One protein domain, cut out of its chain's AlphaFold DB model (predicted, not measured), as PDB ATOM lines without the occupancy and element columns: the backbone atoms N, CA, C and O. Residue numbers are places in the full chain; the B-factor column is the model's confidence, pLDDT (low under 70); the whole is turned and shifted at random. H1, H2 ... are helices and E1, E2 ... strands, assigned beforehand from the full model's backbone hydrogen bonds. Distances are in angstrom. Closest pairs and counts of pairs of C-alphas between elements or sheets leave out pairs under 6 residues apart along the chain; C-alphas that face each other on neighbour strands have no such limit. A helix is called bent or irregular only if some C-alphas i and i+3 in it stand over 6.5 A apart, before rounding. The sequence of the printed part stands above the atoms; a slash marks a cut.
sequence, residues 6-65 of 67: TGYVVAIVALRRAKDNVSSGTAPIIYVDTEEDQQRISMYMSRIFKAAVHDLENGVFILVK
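This is residues 6 to 65 of the 67 residues of an uncharacterized protein of Caldanaerobacter subterraneus subsp. tengcongensis (strain DSM 15242 / JCM 11007 / NBRC 100824 / MB4) (UniProt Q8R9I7). A twisted sheet of four strands has the long helix H2 packed along one face, over the inner strands E1 and E4, while the other face has just the short helix H1, set over the end part of E1, and is otherwise largely bare. E1 and E4 run side by side through the middle, with E2 at one edge and E3, the first strand of a hairpin with E4, at the other. The printed part has 60 residues, with two named helices and four named strands in the order E1, H1, E2, H2, E3, E4; the class is mixed, helices and strands. The sheet is mixed, in the order E2, E1, E4, E3. The whole is compact, with a radius of gyration of the C-alphas of 10.4 A, and its C-alphas span 29 by 22 by 18 A.

E1 holds residues 7 to 15 and is 23.8 A from first to last C-alpha; it starts at C-alpha 7, (265.585, 232.608, 193.379), and bends by 52 degrees at residue 10. H1, residues 16 to 21, follows with no residue between and measures 9.9 A. H1 is irregular: C-alphas 17 and 20 are 7.8 A apart. E2, residues 29 to 32, is 10.0 A long. H2, residues 35 to 49, is the longest helix and measures 20.6 A, from C-alpha 35 at (262.504, 239.797, 168.919) to C-alpha 49. E3, residues 52 to 55, is 9.9 A long. E4, residues 60 to 65, is 16.6 A long and ends at C-alpha 65, (268.630, 232.426, 188.992).

In the sheet E1 and E4 are inner strands, and E2 and E3 are edge strands. E1 and E4 are antiparallel at 158 degrees, with N 10 and O 63 2.8 A apart and N 61 and O 13 2.8 A apart, both within hydrogen-bond range. On the other side of E1, E2 is parallel to it at 29 degrees, with N 30 and O 12 within hydrogen-bond range at 2.8 A. E3 and E4 form a hairpin, antiparallel at 158 degrees, with N 54 and O 62 within hydrogen-bond range at 2.8 A. From edge to edge the strands' lines turn by 57 degrees. E2 and E3 are apart. H2 is on the sheet at a height over the sheet of 8.2 A, over E1 and E4, and runs along the strands, at 17 degrees to E1 on the local plane. The closest C-alphas of H2 and E1 are those of Gln 38 and Val 13, 6.3 A apart; those of H2 and E4 are Ser 46 and Leu 63, 6.7 A. H1 is on the sheet on the opposite face, at a height of 6.7 A, over E1 and along the strands, at 20 degrees to E1 on the local plane. The closest C-alphas of H1 and E2 are those of Arg 16 and Tyr 31, 5.2 A apart. H1 and H2 are apart. With helices on both faces of the sheet, this is an arrangement of three layers. E1, H1 and E2 form a strand-helix-strand unit, two parallel neighbour strands with a helix between them along the chain, and its crossover is right-handed. E2, H2 and E3 form a split unit, with E1 and E4 between its strands in the sheet, and its crossover is right-handed too. In H2 every O i to N i+4 pair is within hydrogen-bond range; in H1 0 of 2 are, beside 2 of 3 O i to N i+3 pairs.

The C-alphas farthest apart are those of Thr 6 and Asp 33, 31.6 A, while those of the first and last printed residues, Thr 6 and Lys 65, are 8.7 A apart. The printed part has no cut. The link from H1 to E2, with 7 residues, is short; the other links are tight, and no link is long. The mean pLDDT of the printed part is 96.3, and no printed residue is under 70.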
ATOM      1  N   THR A   6     263.605 231.408 196.852       89.44
ATOM      2  CA  THR A   6     263.915 230.292 195.935       89.44
ATOM      3  C   THR A   6     264.723 230.726 194.712       89.44
ATOM      4  O   THR A   6     265.332 229.902 194.037       89.44
ATOM      5  N   GLY A   7     264.780 232.031 194.445       93.25
ATOM      6  CA  GLY A   7     265.585 232.608 193.379       93.25
ATOM      7  C   GLY A   7     265.462 234.125 193.312       93.25
ATOM      8  O   GLY A   7     264.758 234.744 194.110       93.25
ATOM      9  N   TYR A   8     266.163 234.728 192.357       95.00
ATOM     10  CA  TYR A   8     266.152 236.169 192.129       95.00
ATOM     11  C   TYR A   8     266.296 236.504 190.643       95.00
ATOM     12  O   TYR A   8     266.913 235.763 189.873       95.00
ATOM     13  N   VAL A   9     265.711 237.633 190.240       96.19
ATOM     14  CA  VAL A   9     265.853 238.168 188.882       96.19
ATOM     15  C   VAL A   9     267.269 238.719 188.722       96.19
ATOM     16  O   VAL A   9     267.697 239.563 189.508       96.19
ATOM     17  N   VAL A  10     267.994 238.244 187.710       96.94
ATOM     18  CA  VAL A  10     269.379 238.649 187.407       96.94
ATOM     19  C   VAL A  10     269.493 239.556 186.189       96.94
ATOM     20  O   VAL A  10     270.501 240.241 186.043       96.94
ATOM     21  N   ALA A  11     268.474 239.586 185.330       97.88
ATOM     22  CA  ALA A  11     268.381 240.513 184.208       97.88
ATOM     23  C   ALA A  11     266.953 240.598 183.665       97.88
ATOM     24  O   ALA A  11     266.161 239.667 183.818       97.88
ATOM     25  N   ILE A  12     266.658 241.712 183.001       98.19
ATOM     26  CA  ILE A  12     265.407 241.963 182.287       98.19
ATOM     27  C   ILE A  12     265.775 242.368 180.859       98.19
ATOM     28  O   ILE A  12     266.550 243.304 180.662       98.19
ATOM     29  N   VAL A  13     265.232 241.677 179.860       98.19
ATOM     30  CA  VAL A  13     265.428 242.002 178.441       98.19
ATOM     31  C   VAL A  13     264.068 242.298 177.831       98.19
ATOM     32  O   VAL A  13     263.240 241.405 177.671       98.19
ATOM     33  N   ALA A  14     263.821 243.558 177.499       98.25
ATOM     34  CA  ALA A  14     262.533 244.020 177.002       98.25
ATOM     35  C   ALA A  14     262.655 244.586 175.589       98.25
ATOM     36  O   ALA A  14     263.643 245.229 175.231       98.25
ATOM     37  N   LEU A  15     261.614 244.401 174.789       98.50
ATOM     38  CA  LEU A  15     261.483 245.108 173.524       98.50
ATOM     39  C   LEU A  15     261.293 246.596 173.807       98.50
ATOM     40  O   LEU A  15     260.583 246.976 174.737       98.50
ATOM     41  N   ARG A  16     261.877 247.466 172.981       97.75
ATOM     42  CA  ARG A  16     261.774 248.922 173.149       97.75
ATOM     43  C   ARG A  16     260.319 249.392 173.148       97.75
ATOM     44  O   ARG A  16     259.969 250.275 173.923       97.75
ATOM     45  N   ARG A  17     259.461 248.747 172.349       97.38
ATOM     46  CA  ARG A  17     258.002 248.976 172.330       97.38
ATOM     47  C   ARG A  17     257.285 248.594 173.632       97.38
ATOM     48  O   ARG A  17     256.195 249.082 173.878       97.38
ATOM     49  N   ALA A  18     257.890 247.739 174.454       96.50
ATOM     50  CA  ALA A  18     257.380 247.300 175.752       96.50
ATOM     51  C   ALA A  18     258.039 248.053 176.923       96.50
ATOM     52  O   ALA A  18     257.920 247.631 178.072       96.50
ATOM     53  N   LYS A  19     258.748 249.163 176.661       94.12
ATOM     54  CA  LYS A  19     259.465 249.928 177.691       94.12
ATOM     55  C   LYS A  19     258.569 250.345 178.857       94.12
ATOM     56  O   LYS A  19     259.006 250.258 179.999       94.12
ATOM     57  N   ASP A  20     257.327 250.721 178.576       94.69
ATOM     58  CA  ASP A  20     256.380 251.180 179.598       94.69
ATOM     59  C   ASP A  20     255.892 250.046 180.520       94.69
ATOM     60  O   ASP A  20     255.415 250.310 181.621       94.69
ATOM     61  N   ASN A  21     256.102 248.779 180.133       92.94
ATOM     62  CA  ASN A  21     255.859 247.614 180.992       92.94
ATOM     63  C   ASN A  21     256.990 247.389 182.015       92.94
ATOM     64  O   ASN A  21     256.853 246.549 182.903       92.94
ATOM     65  N   VAL A  22     258.114 248.111 181.901       92.81
ATOM     66  CA  VAL A  22     259.287 247.983 182.776       92.81
ATOM     67  C   VAL A  22     259.707 249.367 183.272       92.81
ATOM     68  O   VAL A  22     260.539 250.039 182.666       92.81
ATOM     69  N   SER A  23     259.133 249.792 184.397       85.56
ATOM     70  CA  SER A  23     259.417 251.100 185.009       85.56
ATOM     71  C   SER A  23     260.709 251.118 185.832       85.56
ATOM     72  O   SER A  23     261.399 252.134 185.898       85.56
ATOM     73  N   SER A  24     261.034 249.999 186.482       84.44
ATOM     74  CA  SER A  24     262.212 249.818 187.331       84.44
ATOM     75  C   SER A  24     262.463 248.325 187.569       84.44
ATOM     76  O   SER A  24     261.621 247.488 187.243       84.44
ATOM     77  N   GLY A  25     263.621 247.974 188.127       84.25
ATOM     78  CA  GLY A  25     263.947 246.587 188.447       84.25
ATOM     79  C   GLY A  25     265.130 246.471 189.399       84.25
ATOM     80  O   GLY A  25     265.936 247.388 189.530       84.25
ATOM     81  N   THR A  26     265.246 245.316 190.051       88.06
ATOM     82  CA  THR A  26     266.383 244.960 190.923       88.06
ATOM     83  C   THR A  26     267.589 244.433 190.139       88.06
ATOM     84  O   THR A  26     268.576 244.007 190.730       88.06
ATOM     85  N   ALA A  27     267.491 244.417 188.811       93.62
ATOM     86  CA  ALA A  27     268.448 243.829 187.892       93.62
ATOM     87  C   ALA A  27     268.648 244.742 186.672       93.62
ATOM     88  O   ALA A  27     267.778 245.570 186.387       93.62
ATOM     89  N   PRO A  28     269.758 244.591 185.926       94.75
ATOM     90  CA  PRO A  28     269.974 245.332 184.690       94.75
ATOM     91  C   PRO A  28     268.816 245.146 183.705       94.75
ATOM     92  O   PRO A  28     268.392 244.017 183.443       94.75
ATOM     93  N   ILE A  29     268.339 246.260 183.149       97.06
ATOM     94  CA  ILE A  29     267.296 246.294 182.121       97.06
ATOM     95  C   ILE A  29     267.956 246.605 180.780       97.06
ATOM     96  O   ILE A  29     268.649 247.614 180.640       97.06
ATOM     97  N   ILE A  30     267.733 245.745 179.792       97.31
ATOM     98  CA  ILE A  30     268.256 245.887 178.433       97.31
ATOM     99  C   ILE A  30     267.073 246.042 177.487       97.31
ATOM    100  O   ILE A  30     266.217 245.162 177.413       97.31
ATOM    101  N   TYR A  31     267.044 247.155 176.754       97.88
ATOM    102  CA  TYR A  31     266.045 247.390 175.716       97.88
ATOM    103  C   TYR A  31     266.612 247.080 174.333       97.88
ATOM    104  O   TYR A  31     267.660 247.613 173.965       97.88
ATOM    105  N   VAL A  32     265.892 246.264 173.568       98.38
ATOM    106  CA  VAL A  32     266.246 245.849 172.201       98.38
ATOM    107  C   VAL A  32     265.109 246.154 171.233       98.38
ATOM    108  O   VAL A  32     263.956 246.263 171.642       98.38
ATOM    109  N   ASP A  33     265.409 246.309 169.949       98.38
ATOM    110  CA  ASP A  33     264.408 246.743 168.966       98.38
ATOM    111  C   ASP A  33     263.675 245.573 168.286       98.38
ATOM    112  O   ASP A  33     262.544 245.743 167.827       98.38
ATOM    113  N   THR A  34     264.268 244.373 168.278       98.56
ATOM    114  CA  THR A  34     263.730 243.184 167.596       98.56
ATOM    115  C   THR A  34     263.593 241.982 168.532       98.56
ATOM    116  O   THR A  34     264.306 241.856 169.530       98.56
ATOM    117  N   GLU A  35     262.674 241.071 168.199       98.38
ATOM    118  CA  GLU A  35     262.504 239.797 168.919       98.38
ATOM    119  C   GLU A  35     263.717 238.879 168.749       98.38
ATOM    120  O   GLU A  35     264.107 238.192 169.690       98.38
ATOM    121  N   GLU A  36     264.370 238.925 167.586       98.62
ATOM    122  CA  GLU A  36     265.603 238.180 167.329       98.62
ATOM    123  C   GLU A  36     266.725 238.617 168.285       98.62
ATOM    124  O   GLU A  36     267.366 237.777 168.921       98.62
ATOM    125  N   ASP A  37     266.921 239.928 168.471       98.62
ATOM    126  CA  ASP A  37     267.885 240.446 169.444       98.62
ATOM    127  C   ASP A  37     267.507 240.082 170.881       98.62
ATOM    128  O   ASP A  37     268.385 239.719 171.670       98.62
ATOM    129  N   GLN A  38     266.213 240.135 171.220       98.62
ATOM    130  CA  GLN A  38     265.713 239.757 172.543       98.62
ATOM    131  C   GLN A  38     266.041 238.299 172.862       98.62
ATOM    132  O   GLN A  38     266.606 238.013 173.922       98.62
ATOM    133  N   GLN A  39     265.742 237.385 171.939       98.56
ATOM    134  CA  GLN A  39     266.030 235.961 172.084       98.56
ATOM    135  C   GLN A  39     267.537 235.701 172.150       98.56
ATOM    136  O   GLN A  39     268.007 235.012 173.060       98.56
ATOM    137  N   ARG A  40     268.316 236.295 171.238       98.62
ATOM    138  CA  ARG A  40     269.771 236.118 171.158       98.62
ATOM    139  C   ARG A  40     270.480 236.586 172.428       98.62
ATOM    140  O   ARG A  40     271.283 235.841 172.991       98.62
ATOM    141  N   ILE A  41     270.178 237.795 172.905       98.38
ATOM    142  CA  ILE A  41     270.783 238.349 174.125       98.38
ATOM    143  C   ILE A  41     270.349 237.546 175.350       98.38
ATOM    144  O   ILE A  41     271.203 237.161 176.150       98.38
ATOM    145  N   SER A  42     269.062 237.212 175.470       98.56
ATOM    146  CA  SER A  42     268.561 236.420 176.602       98.56
ATOM    147  C   SER A  42     269.187 235.025 176.649       98.56
ATOM    148  O   SER A  42     269.540 234.553 177.728       98.56
ATOM    149  N   MET A  43     269.415 234.388 175.494       98.50
ATOM    150  CA  MET A  43     270.133 233.112 175.397       98.50
ATOM    151  C   MET A  43     271.597 233.229 175.850       98.50
ATOM    152  O   MET A  43     272.105 232.336 176.528       98.50
ATOM    153  N   TYR A  44     272.312 234.295 175.483       98.50
ATOM    154  CA  TYR A  44     273.680 234.479 175.971       98.50
ATOM    155  C   TYR A  44     273.708 234.730 177.478       98.50
ATOM    156  O   TYR A  44     274.489 234.104 178.195       98.50
ATOM    157  N   MET A  45     272.824 235.595 177.971       98.06
ATOM    158  CA  MET A  45     272.747 235.930 179.390       98.06
ATOM    159  C   MET A  45     272.337 234.725 180.245       98.06
ATOM    160  O   MET A  45     272.892 234.543 181.327       98.06
ATOM    161  N   SER A  46     271.446 233.855 179.759       98.19
ATOM    162  CA  SER A  46     271.053 232.633 180.474       98.19
ATOM    163  C   SER A  46     272.240 231.698 180.706       98.19
ATOM    164  O   SER A  46     272.420 231.187 181.813       98.19
ATOM    165  N   ARG A  47     273.119 231.551 179.705       97.94
ATOM    166  CA  ARG A  47     274.359 230.763 179.802       97.94
ATOM    167  C   ARG A  47     275.385 231.414 180.726       97.94
ATOM    168  O   ARG A  47     275.980 230.720 181.548       97.94
ATOM    169  N   ILE A  48     275.577 232.730 180.610       97.12
ATOM    170  CA  ILE A  48     276.538 233.490 181.426       97.12
ATOM    171  C   ILE A  48     276.142 233.446 182.905       97.12
ATOM    172  O   ILE A  48     276.969 233.134 183.762       97.12
ATOM    173  N   PHE A  49     274.873 233.714 183.220       96.06
ATOM    174  CA  PHE A  49     274.403 233.782 184.604       96.06
ATOM    175  C   PHE A  49     274.010 232.428 185.198       96.06
ATOM    176  O   PHE A  49     273.878 232.333 186.424       96.06
ATOM    177  N   LYS A  50     273.882 231.389 184.359       97.00
ATOM    178  CA  LYS A  50     273.265 230.098 184.702       97.00
ATOM    179  C   LYS A  50     271.845 230.313 185.239       97.00
ATOM    180  O   LYS A  50     271.529 229.921 186.358       97.00
ATOM    181  N   ALA A  51     271.030 231.018 184.459       97.88
ATOM    182  CA  ALA A  51     269.682 231.447 184.825       97.88
ATOM    183  C   ALA A  51     268.649 230.932 183.816       97.88
ATOM    184  O   ALA A  51     268.955 230.785 182.634       97.88
ATOM    185  N   ALA A  52     267.424 230.691 184.277       97.88
ATOM    186  CA  ALA A  52     266.293 230.383 183.410       97.88
ATOM    187  C   ALA A  52     265.763 231.668 182.765       97.88
ATOM    188  O   ALA A  52     265.710 232.708 183.420       97.88
ATOM    189  N   VAL A  53     265.367 231.598 181.493       98.31
ATOM    190  CA  VAL A  53     264.651 232.685 180.811       98.31
ATOM    191  C   VAL A  53     263.159 232.412 180.944       98.31
ATOM    192  O   VAL A  53     262.709 231.320 180.606       98.31
ATOM    193  N   HIS A  54     262.406 233.400 181.411       97.56
ATOM    194  CA  HIS A  54     260.949 233.376 181.435       97.56
ATOM    195  C   HIS A  54     260.420 234.467 180.508       97.56
ATOM    196  O   HIS A  54     260.755 235.642 180.680       97.56
ATOM    197  N   ASP A  55     259.612 234.061 179.535       97.88
ATOM    198  CA  ASP A  55     258.845 234.965 178.682       97.88
ATOM    199  C   ASP A  55     257.554 235.361 179.407       97.88
ATOM    200  O   ASP A  55     256.852 234.503 179.944       97.88
ATOM    201  N   LEU A  56     257.270 236.662 179.465       96.94
ATOM    202  CA  LEU A  56     256.042 237.202 180.049       96.94
ATOM    203  C   LEU A  56     254.944 237.447 178.999       96.94
ATOM    204  O   LEU A  56     253.909 238.022 179.328       96.94
ATOM    205  N   GLU A  57     255.188 237.075 177.740       97.00
ATOM    206  CA  GLU A  57     254.282 237.197 176.586       97.00
ATOM    207  C   GLU A  57     253.805 238.634 176.297       97.00
ATOM    208  O   GLU A  57     252.847 238.871 175.566       97.00
ATOM    209  N   ASN A  58     254.506 239.632 176.840       96.75
ATOM    210  CA  ASN A  58     254.207 241.057 176.673       96.75
ATOM    211  C   ASN A  58     255.418 241.861 176.166       96.75
ATOM    212  O   ASN A  58     255.510 243.077 176.365       96.75
ATOM    213  N   GLY A  59     256.365 241.171 175.525       97.31
ATOM    214  CA  GLY A  59     257.612 241.753 175.036       97.31
ATOM    215  C   GLY A  59     258.679 241.939 176.114       97.31
ATOM    216  O   GLY A  59     259.642 242.666 175.873       97.31
ATOM    217  N   VAL A  60     258.547 241.294 177.276       98.00
ATOM    218  CA  VAL A  60     259.535 241.315 178.364       98.00
ATOM    219  C   VAL A  60     259.969 239.895 178.699       98.00
ATOM    220  O   VAL A  60     259.143 239.046 179.022       98.00
ATOM    221  N   PHE A  61     261.276 239.654 178.675       98.44
ATOM    222  CA  PHE A  61     261.887 238.446 179.215       98.44
ATOM    223  C   PHE A  61     262.552 238.781 180.545       98.44
ATOM    224  O   PHE A  61     263.236 239.802 180.671       98.44
ATOM    225  N   ILE A  62     262.399 237.899 181.527       97.62
ATOM    226  CA  ILE A  62     263.138 237.968 182.788       97.62
ATOM    227  C   ILE A  62     264.052 236.758 182.917       97.62
ATOM    228  O   ILE A  62     263.696 235.640 182.552       97.62
ATOM    229  N   LEU A  63     265.249 236.984 183.447       98.12
ATOM    230  CA  LEU A  63     266.193 235.925 183.756       98.12
ATOM    231  C   LEU A  63     266.183 235.682 185.257       98.12
ATOM    232  O   LEU A  63     266.475 236.599 186.022       98.12
ATOM    233  N   VAL A  64     265.872 234.458 185.676       97.69
ATOM    234  CA  VAL A  64     265.770 234.074 187.087       97.69
ATOM    235  C   VAL A  64     266.845 233.050 187.417       97.69
ATOM    236  O   VAL A  64     266.942 231.996 186.788       97.69
ATOM    237  N   LYS A  65     267.659 233.359 188.425       96.56
ATOM    238  CA  LYS A  65     268.630 232.426 188.992       96.56
ATOM    239  C   LYS A  65     268.055 231.801 190.254       96.56
ATOM    240  O   LYS A  65     267.622 232.523 191.150       96.56
TER     241      LYS A  65